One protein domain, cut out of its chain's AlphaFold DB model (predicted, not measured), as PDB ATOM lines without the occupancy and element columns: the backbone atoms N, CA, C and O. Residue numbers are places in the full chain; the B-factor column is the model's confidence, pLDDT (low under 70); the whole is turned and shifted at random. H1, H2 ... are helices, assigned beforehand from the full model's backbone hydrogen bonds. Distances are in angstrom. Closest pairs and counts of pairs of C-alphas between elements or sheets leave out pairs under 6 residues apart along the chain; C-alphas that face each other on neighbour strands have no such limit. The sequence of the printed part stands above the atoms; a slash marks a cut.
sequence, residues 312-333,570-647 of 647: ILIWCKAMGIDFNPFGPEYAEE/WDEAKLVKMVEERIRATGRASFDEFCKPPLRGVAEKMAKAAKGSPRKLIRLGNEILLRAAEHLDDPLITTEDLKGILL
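AT A GLANCE: This is residues 312 to 333 and 570 to 647 of the 647 residues of an uncharacterized protein of Anaerolineae bacterium (UniProt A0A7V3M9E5). Long helix H5 runs through the domain; H4 packs on its first half, with H2 crossing H4, while H1 and H6 pack farther along H5. The printed part has 100 residues, six named helices in order H1 to H6 and no named strand: all helix. It is compact, with radius of gyration of the C-alphas 12.4 A and spans 36 by 30 by 22 A.

IN THESE COORDINATES: Find C-alpha 312 at (18.806, -23.129, -4.442); H1 runs to 318. Then come H2, residues 572 to 585, 20.2 A; H3, 591 to 594; H4, 602 to 610; H5, 614 to 631, 26.8 A; and H6, 639 to 642, ending at (3.545, -25.811, -2.195).

HOW THE PARTS SIT: See H5 touch three helices, closest C-alphas Trp 315 of H1 and Ala 629, 5.2 A; Ala 610 of H4 and Leu 617, 5.0 A; Asp 641 of H6 and Arg 627, 5.7 A. H2 touches H4 at a steep tilt of 54 degrees, closest C-alphas Glu 572 and Ala 607, 5.1 A. H3 only just touches H2, with 3 pairs of C-alphas within 8 A. In H5, 13 of 14 O i to N i+4 pairs are within hydrogen-bond range.

THE WHOLE: Residues 334 to 569 are cut out, a 21.1 A gap between C-alphas 333 and 570. No printed residue is under pLDDT 70.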
ATOM      1  N   ILE A 312      19.155 -23.739  -5.736       93.94
ATOM      2  CA  ILE A 312      18.806 -23.129  -4.442       93.94
ATOM      3  C   ILE A 312      19.684 -21.903  -4.188       93.94
ATOM      4  O   ILE A 312      19.174 -20.877  -3.753       93.94
ATOM      5  N   LEU A 313      20.982 -21.966  -4.500       92.69
ATOM      6  CA  LEU A 313      21.879 -20.812  -4.367       92.69
ATOM      7  C   LEU A 313      21.481 -19.651  -5.287       92.69
ATOM      8  O   LEU A 313      21.500 -18.493  -4.866       92.69
ATOM      9  N   ILE A 314      21.102 -19.946  -6.536       93.44
ATOM     10  CA  ILE A 314      20.593 -18.940  -7.477       93.44
ATOM     11  C   ILE A 314      19.319 -18.298  -6.918       93.44
ATOM     12  O   ILE A 314      19.210 -17.071  -6.919       93.44
ATOM     13  N   TRP A 315      18.398 -19.106  -6.386       95.19
ATOM     14  CA  TRP A 315      17.190 -18.615  -5.729       95.19
ATOM     15  C   TRP A 315      17.507 -17.746  -4.501       95.19
ATOM     16  O   TRP A 315      16.994 -16.634  -4.394       95.19
ATOM     17  N   CYS A 316      18.416 -18.182  -3.620       94.69
ATOM     18  CA  CYS A 316      18.837 -17.413  -2.443       94.69
ATOM     19  C   CYS A 316      19.385 -16.044  -2.857       94.69
ATOM     20  O   CYS A 316      18.973 -15.019  -2.316       94.69
ATOM     21  N   LYS A 317      20.232 -16.010  -3.893       94.44
ATOM     22  CA  LYS A 317      20.767 -14.767  -4.453       94.44
ATOM     23  C   LYS A 317      19.668 -13.860  -5.012       94.44
ATOM     24  O   LYS A 317      19.717 -12.655  -4.779       94.44
ATOM     25  N   ALA A 318      18.679 -14.415  -5.716       94.19
ATOM     26  CA  ALA A 318      17.526 -13.659  -6.213       94.19
ATOM     27  C   ALA A 318      16.681 -13.070  -5.065       94.19
ATOM     28  O   ALA A 318      16.160 -11.963  -5.183       94.19
ATOM     29  N   MET A 319      16.622 -13.769  -3.929       94.25
ATOM     30  CA  MET A 319      15.947 -13.335  -2.701       94.25
ATOM     31  C   MET A 319      16.797 -12.430  -1.790       94.25
ATOM     32  O   MET A 319      16.316 -11.969  -0.746       94.25
ATOM     33  N   GLY A 320      18.048 -12.146  -2.172       94.62
ATOM     34  CA  GLY A 320      18.983 -11.334  -1.391       94.62
ATOM     35  C   GLY A 320      19.440 -12.005  -0.093       94.62
ATOM     36  O   GLY A 320      19.577 -11.327   0.922       94.62
ATOM     37  N   ILE A 321      19.610 -13.328  -0.109       94.44
ATOM     38  CA  ILE A 321      20.061 -14.149   1.018       94.44
ATOM     39  C   ILE A 321      21.377 -14.838   0.642       94.44
ATOM     40  O   ILE A 321      21.535 -15.315  -0.482       94.44
ATOM     41  N   ASP A 322      22.302 -14.926   1.597       90.56
ATOM     42  CA  ASP A 322      23.666 -15.415   1.355       90.56
ATOM     43  C   ASP A 322      23.817 -16.948   1.391       90.56
ATOM     44  O   ASP A 322      24.846 -17.469   0.966       90.56
ATOM     45  N   PHE A 323      22.832 -17.681   1.918       92.12
ATOM     46  CA  PHE A 323      22.906 -19.132   2.130       92.12
ATOM     47  C   PHE A 323      21.521 -19.797   2.114       92.12
ATOM     48  O   PHE A 323      20.508 -19.139   2.354       92.12
ATOM     49  N   ASN A 324      21.468 -21.116   1.902       93.75
ATOM     50  CA  ASN A 324      20.227 -21.882   2.023       93.75
ATOM     51  C   ASN A 324      19.721 -21.926   3.488       93.75
ATOM     52  O   ASN A 324      20.365 -22.574   4.319       93.75
ATOM     53  N   PRO A 325      18.546 -21.347   3.830       93.75
ATOM     54  CA  PRO A 325      18.029 -21.343   5.207       93.75
ATOM     55  C   PRO A 325      17.833 -22.744   5.809       93.75
ATOM     56  O   PRO A 325      17.946 -22.932   7.023       93.75
ATOM     57  N   PHE A 326      17.533 -23.745   4.982       93.75
ATOM     58  CA  PHE A 326      17.282 -25.108   5.450       93.75
ATOM     59  C   PHE A 326      18.543 -25.964   5.533       93.75
ATOM     60  O   PHE A 326      18.541 -26.952   6.265       93.75
ATOM     61  N   GLY A 327      19.617 -25.579   4.843       91.94
ATOM     62  CA  GLY A 327      20.852 -26.352   4.806       91.94
ATOM     63  C   GLY A 327      20.666 -27.784   4.262       91.94
ATOM     64  O   GLY A 327      19.648 -28.114   3.639       91.94
ATOM     65  N   PRO A 328      21.667 -28.656   4.449       91.31
ATOM     66  CA  PRO A 328      21.594 -30.063   4.072       91.31
ATOM     67  C   PRO A 328      20.736 -30.898   5.040       91.31
ATOM     68  O   PRO A 328      20.543 -30.567   6.205       91.31
ATOM     69  N   GLU A 329      20.253 -32.053   4.568       90.88
ATOM     70  CA  GLU A 329      19.460 -32.997   5.381       90.88
ATOM     71  C   GLU A 329      20.242 -33.650   6.539       90.88
ATOM     72  O   GLU A 329      19.648 -34.232   7.458       90.88
ATOM     73  N   TYR A 330      21.570 -33.607   6.461       87.81
ATOM     74  CA  TYR A 330      22.503 -34.211   7.399       87.81
ATOM     75  C   TYR A 330      23.167 -33.114   8.230       87.81
ATOM     76  O   TYR A 330      23.759 -32.182   7.692       87.81
ATOM     77  N   ALA A 331      23.064 -33.222   9.553       88.56
ATOM     78  CA  ALA A 331      23.485 -32.167  10.474       88.56
ATOM     79  C   ALA A 331      25.005 -31.948  10.453       88.56
ATOM     80  O   ALA A 331      25.487 -30.828  10.563       88.56
ATOM     81  N   GLU A 332      25.758 -33.026  10.262       84.44
ATOM     82  CA  GLU A 332      27.207 -33.049  10.096       84.44
ATOM     83  C   GLU A 332      27.694 -32.327   8.831       84.44
ATOM     84  O   GLU A 332      28.888 -32.068   8.695       84.44
ATOM     85  N   GLU A 333      26.788 -31.994   7.913       85.50
ATOM     86  CA  GLU A 333      27.082 -31.255   6.685       85.50
ATOM     87  C   GLU A 333      26.706 -29.771   6.804       85.50
ATOM     88  O   GLU A 333      27.072 -28.970   5.945       85.50
ATOM     89  N   TRP A 570       9.526 -34.347  18.516       94.44
ATOM     90  CA  TRP A 570       9.361 -33.029  17.916       94.44
ATOM     91  C   TRP A 570       7.893 -32.807  17.599       94.44
ATOM     92  O   TRP A 570       7.407 -33.170  16.528       94.44
ATOM     93  N   ASP A 571       7.190 -32.180  18.534       95.06
ATOM     94  CA  ASP A 571       5.851 -31.681  18.263       95.06
ATOM     95  C   ASP A 571       5.860 -30.602  17.161       95.06
ATOM     96  O   ASP A 571       6.899 -30.037  16.790       95.06
ATOM     97  N   GLU A 572       4.677 -30.323  16.612       96.50
ATOM     98  CA  GLU A 572       4.519 -29.355  15.526       96.50
ATOM     99  C   GLU A 572       5.048 -27.967  15.916       96.50
ATOM    100  O   GLU A 572       5.685 -27.314  15.094       96.50
ATOM    101  N   ALA A 573       4.872 -27.537  17.169       96.69
ATOM    102  CA  ALA A 573       5.321 -26.225  17.629       96.69
ATOM    103  C   ALA A 573       6.854 -26.102  17.624       96.69
ATOM    104  O   ALA A 573       7.395 -25.086  17.183       96.69
ATOM    105  N   LYS A 574       7.578 -27.144  18.050       95.94
ATOM    106  CA  LYS A 574       9.046 -27.168  17.980       95.94
ATOM    107  C   LYS A 574       9.548 -27.176  16.538       95.94
ATOM    108  O   LYS A 574      10.539 -26.509  16.244       95.94
ATOM    109  N   LEU A 575       8.874 -27.892  15.634       96.75
ATOM    110  CA  LEU A 575       9.225 -27.885  14.209       96.75
ATOM    111  C   LEU A 575       8.949 -26.529  13.548       96.75
ATOM    112  O   LEU A 575       9.777 -26.070  12.767       96.75
ATOM    113  N   VAL A 576       7.844 -25.859  13.889       97.00
ATOM    114  CA  VAL A 576       7.580 -24.473  13.459       97.00
ATOM    115  C   VAL A 576       8.712 -23.565  13.923       97.00
ATOM    116  O   VAL A 576       9.327 -22.885  13.104       97.00
ATOM    117  N   LYS A 577       9.075 -23.643  15.209       96.25
ATOM    118  CA  LYS A 577      10.192 -22.875  15.763       96.25
ATOM    119  C   LYS A 577      11.506 -23.151  15.023       96.25
ATOM    120  O   LYS A 577      12.264 -22.220  14.782       96.25
ATOM    121  N   MET A 578      11.778 -24.394  14.613       95.88
ATOM    122  CA  MET A 578      12.963 -24.708  13.798       95.88
ATOM    123  C   MET A 578      12.963 -23.985  12.452       95.88
ATOM    124  O   MET A 578      14.011 -23.489  12.042       95.88
ATOM    125  N   VAL A 579      11.817 -23.928  11.763       96.06
ATOM    126  CA  VAL A 579      11.691 -23.156  10.516       96.06
ATOM    127  C   VAL A 579      11.951 -21.680  10.797       96.06
ATOM    128  O   VAL A 579      12.755 -21.057  10.111       96.06
ATOM    129  N   GLU A 580      11.319 -21.125  11.828       95.44
ATOM    130  CA  GLU A 580      11.440 -19.710  12.178       95.44
ATOM    131  C   GLU A 580      12.869 -19.301  12.548       95.44
ATOM    132  O   GLU A 580      13.349 -18.289  12.045       95.44
ATOM    133  N   GLU A 581      13.577 -20.074  13.381       95.38
ATOM    134  CA  GLU A 581      14.979 -19.791  13.731       95.38
ATOM    135  C   GLU A 581      15.881 -19.822  12.489       95.38
ATOM    136  O   GLU A 581      16.740 -18.954  12.311       95.38
ATOM    137  N   ARG A 582      15.653 -20.785  11.587       95.06
ATOM    138  CA  ARG A 582      16.381 -20.899  10.317       95.06
ATOM    139  C   ARG A 582      16.121 -19.717   9.391       95.06
ATOM    140  O   ARG A 582      17.065 -19.172   8.822       95.06
ATOM    141  N   ILE A 583      14.870 -19.272   9.274       95.12
ATOM    142  CA  ILE A 583      14.536 -18.094   8.467       95.12
ATOM    143  C   ILE A 583      15.111 -16.827   9.106       95.12
ATOM    144  O   ILE A 583      15.717 -16.006   8.418       95.12
ATOM    145  N   ARG A 584      15.042 -16.692  10.430       94.62
ATOM    146  CA  ARG A 584      15.625 -15.553  11.147       94.62
ATOM    147  C   ARG A 584      17.128 -15.431  10.944       94.62
ATOM    148  O   ARG A 584      17.628 -14.317  10.805       94.62
ATOM    149  N   ALA A 585      17.839 -16.553  10.848       93.38
ATOM    150  CA  ALA A 585      19.266 -16.559  10.543       93.38
ATOM    151  C   ALA A 585      19.598 -15.917   9.179       93.38
ATOM    152  O   ALA A 585      20.718 -15.442   9.000       93.38
ATOM    153  N   THR A 586      18.641 -15.854   8.244       92.94
ATOM    154  CA  THR A 586      18.787 -15.161   6.947       92.94
ATOM    155  C   THR A 586      18.487 -13.657   7.008       92.94
ATOM    156  O   THR A 586      18.581 -12.971   5.995       92.94
ATOM    157  N   GLY A 587      18.112 -13.127   8.178       92.75
ATOM    158  CA  GLY A 587      17.726 -11.723   8.366       92.75
ATOM    159  C   GLY A 587      16.246 -11.424   8.093       92.75
ATOM    160  O   GLY A 587      15.858 -10.258   8.050       92.75
ATOM    161  N   ARG A 588      15.417 -12.458   7.916       91.81
ATOM    162  CA  ARG A 588      13.978 -12.365   7.612       91.81
ATOM    163  C   ARG A 588      13.142 -12.672   8.851       91.81
ATOM    164  O   ARG A 588      13.570 -13.464   9.685       91.81
ATOM    165  N   ALA A 589      11.964 -12.067   9.011       89.00
ATOM    166  CA  ALA A 589      11.176 -12.266  10.230       89.00
ATOM    167  C   ALA A 589      10.341 -13.555  10.195       89.00
ATOM    168  O   ALA A 589      10.122 -14.161  11.244       89.00
ATOM    169  N   SER A 590       9.880 -13.977   9.013       90.88
ATOM    170  CA  SER A 590       9.029 -15.163   8.846       90.88
ATOM    171  C   SER A 590       9.166 -15.798   7.463       90.88
ATOM    172  O   SER A 590       9.585 -15.138   6.513       90.88
ATOM    173  N   PHE A 591       8.782 -17.075   7.342       90.56
ATOM    174  CA  PHE A 591       8.774 -17.783   6.055       90.56
ATOM    175  C   PHE A 591       7.822 -17.132   5.040       90.56
ATOM    176  O   PHE A 591       8.106 -17.116   3.846       90.56
ATOM    177  N   ASP A 592       6.724 -16.540   5.515       89.25
ATOM    178  CA  ASP A 592       5.699 -15.901   4.686       89.25
ATOM    179  C   ASP A 592       6.256 -14.739   3.836       89.25
ATOM    180  O   ASP A 592       5.675 -14.409   2.802       89.25
ATOM    181  N   GLU A 593       7.392 -14.138   4.226       90.06
ATOM    182  CA  GLU A 593       8.102 -13.116   3.435       90.06
ATOM    183  C   GLU A 593       8.677 -13.657   2.121       90.06
ATOM    184  O   GLU A 593       8.969 -12.882   1.210       90.06
ATOM    185  N   PHE A 594       8.835 -14.975   2.008       92.44
ATOM    186  CA  PHE A 594       9.263 -15.628   0.778       92.44
ATOM    187  C   PHE A 594       8.108 -15.946  -0.161       92.44
ATOM    188  O   PHE A 594       8.361 -16.448  -1.250       92.44
ATOM    189  N   CYS A 595       6.858 -15.674   0.227       92.25
ATOM    190  CA  CYS A 595       5.683 -16.099  -0.522       92.25
ATOM    191  C   CYS A 595       4.978 -14.961  -1.276       92.25
ATOM    192  O   CYS A 595       4.913 -13.820  -0.811       92.25
ATOM    193  N   LYS A 596       4.350 -15.297  -2.412       90.62
ATOM    194  CA  LYS A 596       3.468 -14.404  -3.176       90.62
ATOM    195  C   LYS A 596       2.166 -15.102  -3.602       90.62
ATOM    196  O   LYS A 596       2.213 -16.082  -4.344       90.62
ATOM    197  N   PRO A 597       0.989 -14.574  -3.203       87.75
ATOM    198  CA  PRO A 597       0.803 -13.584  -2.131       87.75
ATOM    199  C   PRO A 597       1.339 -14.122  -0.785       87.75
ATOM    200  O   PRO A 597       1.571 -15.322  -0.693       87.75
ATOM    201  N   PRO A 598       1.512 -13.295   0.264       86.25
ATOM    202  CA  PRO A 598       1.920 -13.787   1.582       86.25
ATOM    203  C   PRO A 598       0.996 -14.913   2.057       86.25
ATOM    204  O   PRO A 598      -0.212 -14.715   2.233       86.25
ATOM    205  N   LEU A 599       1.553 -16.111   2.224       84.88
ATOM    206  CA  LEU A 599       0.804 -17.302   2.600       84.88
ATOM    207  C   LEU A 599       0.952 -17.516   4.093       84.88
ATOM    208  O   LEU A 599       2.017 -17.899   4.543       84.88
ATOM    209  N   ARG A 600      -0.122 -17.314   4.857       86.69
ATOM    210  CA  ARG A 600      -0.078 -17.558   6.300       86.69
ATOM    211  C   ARG A 600       0.016 -19.043   6.612       86.69
ATOM    212  O   ARG A 600      -0.720 -19.860   6.047       86.69
ATOM    213  N   GLY A 601       0.853 -19.356   7.589       89.19
ATOM    214  CA  GLY A 601       0.885 -20.664   8.222       89.19
ATOM    215  C   GLY A 601       1.666 -21.721   7.438       89.19
ATOM    216  O   GLY A 601       1.331 -22.909   7.496       89.19
ATOM    217  N   VAL A 602       2.627 -21.312   6.599       92.19
ATOM    218  CA  VAL A 602       3.417 -22.268   5.804       92.19
ATOM    219  C   VAL A 602       4.307 -23.113   6.712       92.19
ATOM    220  O   VAL A 602       4.368 -24.326   6.519       92.19
ATOM    221  N   ALA A 603       4.912 -22.518   7.744       94.62
ATOM    222  CA  ALA A 603       5.724 -23.244   8.720       94.62
ATOM    223  C   ALA A 603       4.916 -24.342   9.438       94.62
ATOM    224  O   ALA A 603       5.393 -25.464   9.584       94.62
ATOM    225  N   GLU A 604       3.665 -24.067   9.806       95.94
ATOM    226  CA  GLU A 604       2.741 -25.010  10.439       95.94
ATOM    227  C   GLU A 604       2.381 -26.151   9.487       95.94
ATOM    228  O   GLU A 604       2.382 -27.320   9.874       95.94
ATOM    229  N   LYS A 605       2.123 -25.842   8.209       95.75
ATOM    230  CA  LYS A 605       1.886 -26.869   7.182       95.75
ATOM    231  C   LYS A 605       3.123 -27.742   6.967       95.75
ATOM    232  O   LYS A 605       2.984 -28.960   6.871       95.75
ATOM    233  N   MET A 606       4.317 -27.146   6.939       96.44
ATOM    234  CA  MET A 606       5.587 -27.871   6.861       96.44
ATOM    235  C   MET A 606       5.795 -28.776   8.076       96.44
ATOM    236  O   MET A 606       6.081 -29.959   7.904       96.44
ATOM    237  N   ALA A 607       5.595 -28.259   9.288       96.38
ATOM    238  CA  ALA A 607       5.706 -29.013  10.534       96.38
ATOM    239  C   ALA A 607       4.744 -30.212  10.560       96.38
ATOM    240  O   ALA A 607       5.158 -31.346  10.818       96.38
ATOM    241  N   LYS A 608       3.482 -29.987  10.182       96.69
ATOM    242  CA  LYS A 608       2.468 -31.040  10.065       96.69
ATOM    243  C   LYS A 608       2.839 -32.089   9.013       96.69
ATOM    244  O   LYS A 608       2.735 -33.292   9.262       96.69
ATOM    245  N   ALA A 609       3.317 -31.664   7.841       96.50
ATOM    246  CA  ALA A 609       3.760 -32.566   6.776       96.50
ATOM    247  C   ALA A 609       5.021 -33.363   7.166       96.50
ATOM    248  O   ALA A 609       5.172 -34.530   6.776       96.50
ATOM    249  N   ALA A 610       5.903 -32.769   7.972       96.25
ATOM    250  CA  ALA A 610       7.119 -33.387   8.480       96.25
ATOM    251  C   ALA A 610       6.849 -34.501   9.509       96.25
ATOM    252  O   ALA A 610       7.699 -35.379   9.662       96.25
ATOM    253  N   LYS A 611       5.669 -34.520  10.153       94.69
ATOM    254  CA  LYS A 611       5.229 -35.571  11.094       94.69
ATOM    255  C   LYS A 611       6.282 -35.884  12.170       94.69
ATOM    256  O   LYS A 611       6.649 -37.040  12.365       94.69
ATOM    257  N   GLY A 612       6.817 -34.846  12.809       93.00
ATOM    258  CA  GLY A 612       7.811 -34.988  13.880       93.00
ATOM    259  C   GLY A 612       9.246 -35.286  13.427       93.00
ATOM    260  O   GLY A 612      10.098 -35.601  14.255       93.00
ATOM    261  N   SER A 613       9.556 -35.198  12.128       94.81
ATOM    262  CA  SER A 613      10.905 -35.446  11.600       94.81
ATOM    263  C   SER A 613      11.596 -34.150  11.146       94.81
ATOM    264  O   SER A 613      11.269 -33.640  10.071       94.81
ATOM    265  N   PRO A 614      12.606 -33.646  11.886       95.50
ATOM    266  CA  PRO A 614      13.439 -32.528  11.444       95.50
ATOM    267  C   PRO A 614      14.087 -32.759  10.077       95.50
ATOM    268  O   PRO A 614      14.068 -31.869   9.239       95.50
ATOM    269  N   ARG A 615      14.599 -33.965   9.788       94.81
ATOM    270  CA  ARG A 615      15.169 -34.258   8.460       94.81
ATOM    271  C   ARG A 615      14.132 -34.080   7.352       94.81
ATOM    272  O   ARG A 615      14.428 -33.482   6.322       94.81
ATOM    273  N   LYS A 616      12.913 -34.588   7.561       96.50
ATOM    274  CA  LYS A 616      11.829 -34.420   6.590       96.50
ATOM    275  C   LYS A 616      11.446 -32.947   6.443       96.50
ATOM    276  O   LYS A 616      11.208 -32.518   5.323       96.50
ATOM    277  N   LEU A 617      11.433 -32.177   7.532       97.25
ATOM    278  CA  LEU A 617      11.204 -30.731   7.496       97.25
ATOM    279  C   LEU A 617      12.220 -30.021   6.585       97.25
ATOM    280  O   LEU A 617      11.814 -29.258   5.711       97.25
ATOM    281  N   ILE A 618      13.515 -30.324   6.741       95.88
ATOM    282  CA  ILE A 618      14.587 -29.776   5.893       95.88
ATOM    283  C   ILE A 618      14.401 -30.180   4.430       95.88
ATOM    284  O   ILE A 618      14.482 -29.333   3.544       95.88
ATOM    285  N   ARG A 619      14.078 -31.452   4.167       96.56
ATOM    286  CA  ARG A 619      13.795 -31.941   2.811       96.56
ATOM    287  C   ARG A 619      12.641 -31.187   2.152       96.56
ATOM    288  O   ARG A 619      12.786 -30.755   1.017       96.56
ATOM    289  N   LEU A 620      11.521 -31.019   2.861       97.31
ATOM    290  CA  LEU A 620      10.352 -30.293   2.354       97.31
ATOM    291  C   LEU A 620      10.705 -28.832   2.057       97.31
ATOM    292  O   LEU A 620      10.323 -28.319   1.012       97.31
ATOM    293  N   GLY A 621      11.467 -28.178   2.941       96.56
ATOM    294  CA  GLY A 621      11.961 -26.818   2.715       96.56
ATOM    295  C   GLY A 621      12.807 -26.719   1.449       96.56
ATOM    296  O   GLY A 621      12.517 -25.904   0.578       96.56
ATOM    297  N   ASN A 622      13.789 -27.608   1.298       96.50
ATOM    298  CA  ASN A 622      14.633 -27.671   0.106       96.50
ATOM    299  C   ASN A 622      13.830 -27.963  -1.173       96.50
ATOM    300  O   ASN A 622      14.123 -27.377  -2.210       96.50
ATOM    301  N   GLU A 623      12.808 -28.821  -1.121       96.56
ATOM    302  CA  GLU A 623      11.937 -29.096  -2.272       96.56
ATOM    303  C   GLU A 623      11.118 -27.860  -2.680       96.56
ATOM    304  O   GLU A 623      11.023 -27.556  -3.867       96.56
ATOM    305  N   ILE A 624      10.593 -27.102  -1.709       96.31
ATOM    306  CA  ILE A 624       9.883 -25.838  -1.970       96.31
ATOM    307  C   ILE A 624      10.822 -24.823  -2.635       96.31
ATOM    308  O   ILE A 624      10.446 -24.212  -3.633       96.31
ATOM    309  N   LEU A 625      12.046 -24.666  -2.115       95.44
ATOM    310  CA  LEU A 625      13.033 -23.748  -2.697       95.44
ATOM    311  C   LEU A 625      13.437 -24.162  -4.114       95.44
ATOM    312  O   LEU A 625      13.634 -23.303  -4.969       95.44
ATOM    313  N   LEU A 626      13.534 -25.466  -4.383       95.00
ATOM    314  CA  LEU A 626      13.844 -25.973  -5.719       95.00
ATOM    315  C   LEU A 626      12.747 -25.660  -6.732       95.00
ATOM    316  O   LEU A 626      13.085 -25.255  -7.839       95.00
ATOM    317  N   ARG A 627      11.467 -25.791  -6.365       94.50
ATOM    318  CA  ARG A 627      10.357 -25.424  -7.262       94.50
ATOM    319  C   ARG A 627      10.304 -23.924  -7.520       94.50
ATOM    320  O   ARG A 627      10.244 -23.506  -8.668       94.50
ATOM    321  N   ALA A 628      10.468 -23.114  -6.475       93.50
ATOM    322  CA  ALA A 628      10.545 -21.664  -6.639       93.50
ATOM    323  C   ALA A 628      11.745 -21.235  -7.510       93.50
ATOM    324  O   ALA A 628      11.669 -20.249  -8.242       93.50
ATOM    325  N   ALA A 629      12.846 -21.995  -7.492       93.50
ATOM    326  CA  ALA A 629      13.996 -21.763  -8.364       93.50
ATOM    327  C   ALA A 629      13.720 -22.046  -9.857       93.50
ATOM    328  O   ALA A 629      14.488 -21.580 -10.698       93.50
ATOM    329  N   GLU A 630      12.646 -22.760 -10.218       92.06
ATOM    330  CA  GLU A 630      12.235 -22.970 -11.619       92.06
ATOM    331  C   GLU A 630      11.622 -21.701 -12.247       92.06
ATOM    332  O   GLU A 630      11.507 -21.599 -13.470       92.06
ATOM    333  N   HIS A 631      11.276 -20.702 -11.426       89.94
ATOM    334  CA  HIS A 631      10.586 -19.475 -11.828       89.94
ATOM    335  C   HIS A 631      11.371 -18.210 -11.438       89.94
ATOM    336  O   HIS A 631      10.850 -17.311 -10.788       89.94
ATOM    337  N   LEU A 632      12.638 -18.104 -11.860       84.69
ATOM    338  CA  LEU A 632      13.541 -17.006 -11.458       84.69
ATOM    339  C   LEU A 632      13.073 -15.585 -11.823       84.69
ATOM    340  O   LEU A 632      13.566 -14.625 -11.231       84.69
ATOM    341  N   ASP A 633      12.138 -15.438 -12.764       87.81
ATOM    342  CA  ASP A 633      11.538 -14.141 -13.109       87.81
ATOM    343  C   ASP A 633      10.660 -13.578 -11.969       87.81
ATOM    344  O   ASP A 633      10.469 -12.363 -11.871       87.81
ATOM    345  N   ASP A 634      10.153 -14.446 -11.088       90.00
ATOM    346  CA  ASP A 634       9.442 -14.103  -9.854       90.00
ATOM    347  C   ASP A 634       9.815 -15.131  -8.771       90.00
ATOM    348  O   ASP A 634       9.104 -16.118  -8.590       90.00
ATOM    349  N   PRO A 635      10.936 -14.939  -8.047       89.25
ATOM    350  CA  PRO A 635      11.488 -15.950  -7.139       89.25
ATOM    351  C   PRO A 635      10.634 -16.174  -5.879       89.25
ATOM    352  O   PRO A 635      11.033 -16.911  -4.980       89.25
ATOM    353  N   LEU A 636       9.473 -15.529  -5.760       94.12
ATOM    354  CA  LEU A 636       8.587 -15.689  -4.616       94.12
ATOM    355  C   LEU A 636       7.786 -16.992  -4.720       94.12
ATOM    356  O   LEU A 636       7.198 -17.309  -5.747       94.12
ATOM    357  N   ILE A 637       7.709 -17.713  -3.606       93.88
ATOM    358  CA  ILE A 637       7.022 -18.998  -3.469       93.88
ATOM    359  C   ILE A 637       5.507 -18.796  -3.595       93.88
ATOM    360  O   ILE A 637       4.887 -18.057  -2.826       93.88
ATOM    361  N   THR A 638       4.883 -19.498  -4.525       93.94
ATOM    362  CA  THR A 638       3.442 -19.448  -4.785       93.94
ATOM    363  C   THR A 638       2.713 -20.649  -4.179       93.94
ATOM    364  O   THR A 638       3.307 -21.607  -3.687       93.94
ATOM    365  N   THR A 639       1.378 -20.642  -4.222       91.75
ATOM    366  CA  THR A 639       0.580 -21.804  -3.797       91.75
ATOM    367  C   THR A 639       0.809 -23.049  -4.652       91.75
ATOM    368  O   THR A 639       0.603 -24.151  -4.146       91.75
ATOM    369  N   GLU A 640       1.198 -22.896  -5.922       91.94
ATOM    370  CA  GLU A 640       1.448 -24.042  -6.806       91.94
ATOM    371  C   GLU A 640       2.766 -24.735  -6.435       91.94
ATOM    372  O   GLU A 640       2.813 -25.963  -6.406       91.94
ATOM    373  N   ASP A 641       3.783 -23.977  -6.006       92.12
ATOM    374  CA  ASP A 641       5.048 -24.534  -5.505       92.12
ATOM    375  C   ASP A 641       4.829 -25.417  -4.268       92.12
ATOM    376  O   ASP A 641       5.468 -26.455  -4.106       92.12
ATOM    377  N   LEU A 642       3.875 -25.048  -3.405       93.25
ATOM    378  CA  LEU A 642       3.545 -25.811  -2.195       93.25
ATOM    379  C   LEU A 642       2.691 -27.061  -2.464       93.25
ATOM    380  O   LEU A 642       2.605 -27.955  -1.614       93.25
ATOM    381  N   LYS A 643       2.010 -27.123  -3.609       92.62
ATOM    382  CA  LYS A 643       1.015 -28.155  -3.919       92.62
ATOM    383  C   LYS A 643       1.684 -29.495  -4.207       92.62
ATOM    384  O   LYS A 643       2.630 -29.578  -4.983       92.62
ATOM    385  N   GLY A 644       1.218 -30.568  -3.573       86.38
ATOM    386  CA  GLY A 644       1.871 -31.874  -3.661       86.38
ATOM    387  C   GLY A 644       3.139 -32.007  -2.806       86.38
ATOM    388  O   GLY A 644       3.679 -33.106  -2.736       86.38
ATOM    389  N   ILE A 645       3.591 -30.932  -2.140       91.44
ATOM    390  CA  ILE A 645       4.592 -30.991  -1.059       91.44
ATOM    391  C   ILE A 645       3.887 -30.943   0.303       91.44
ATOM    392  O   ILE A 645       4.107 -31.799   1.161       91.44
ATOM    393  N   LEU A 646       3.035 -29.927   0.505       89.25
ATOM    394  CA  LEU A 646       2.380 -29.619   1.786       89.25
ATOM    395  C   LEU A 646       0.852 -29.761   1.769       89.25
ATOM    396  O   LEU A 646       0.238 -29.855   2.834       89.25
ATOM    397  N   LEU A 647       0.252 -29.713   0.578       71.62
ATOM    398  CA  LEU A 647      -1.186 -29.835   0.303       71.62
ATOM    399  C   LEU A 647      -1.424 -31.126  -0.469       71.62
ATOM    400  O   LEU A 647      -2.381 -31.842  -0.102       71.62
TER     401      LEU A 647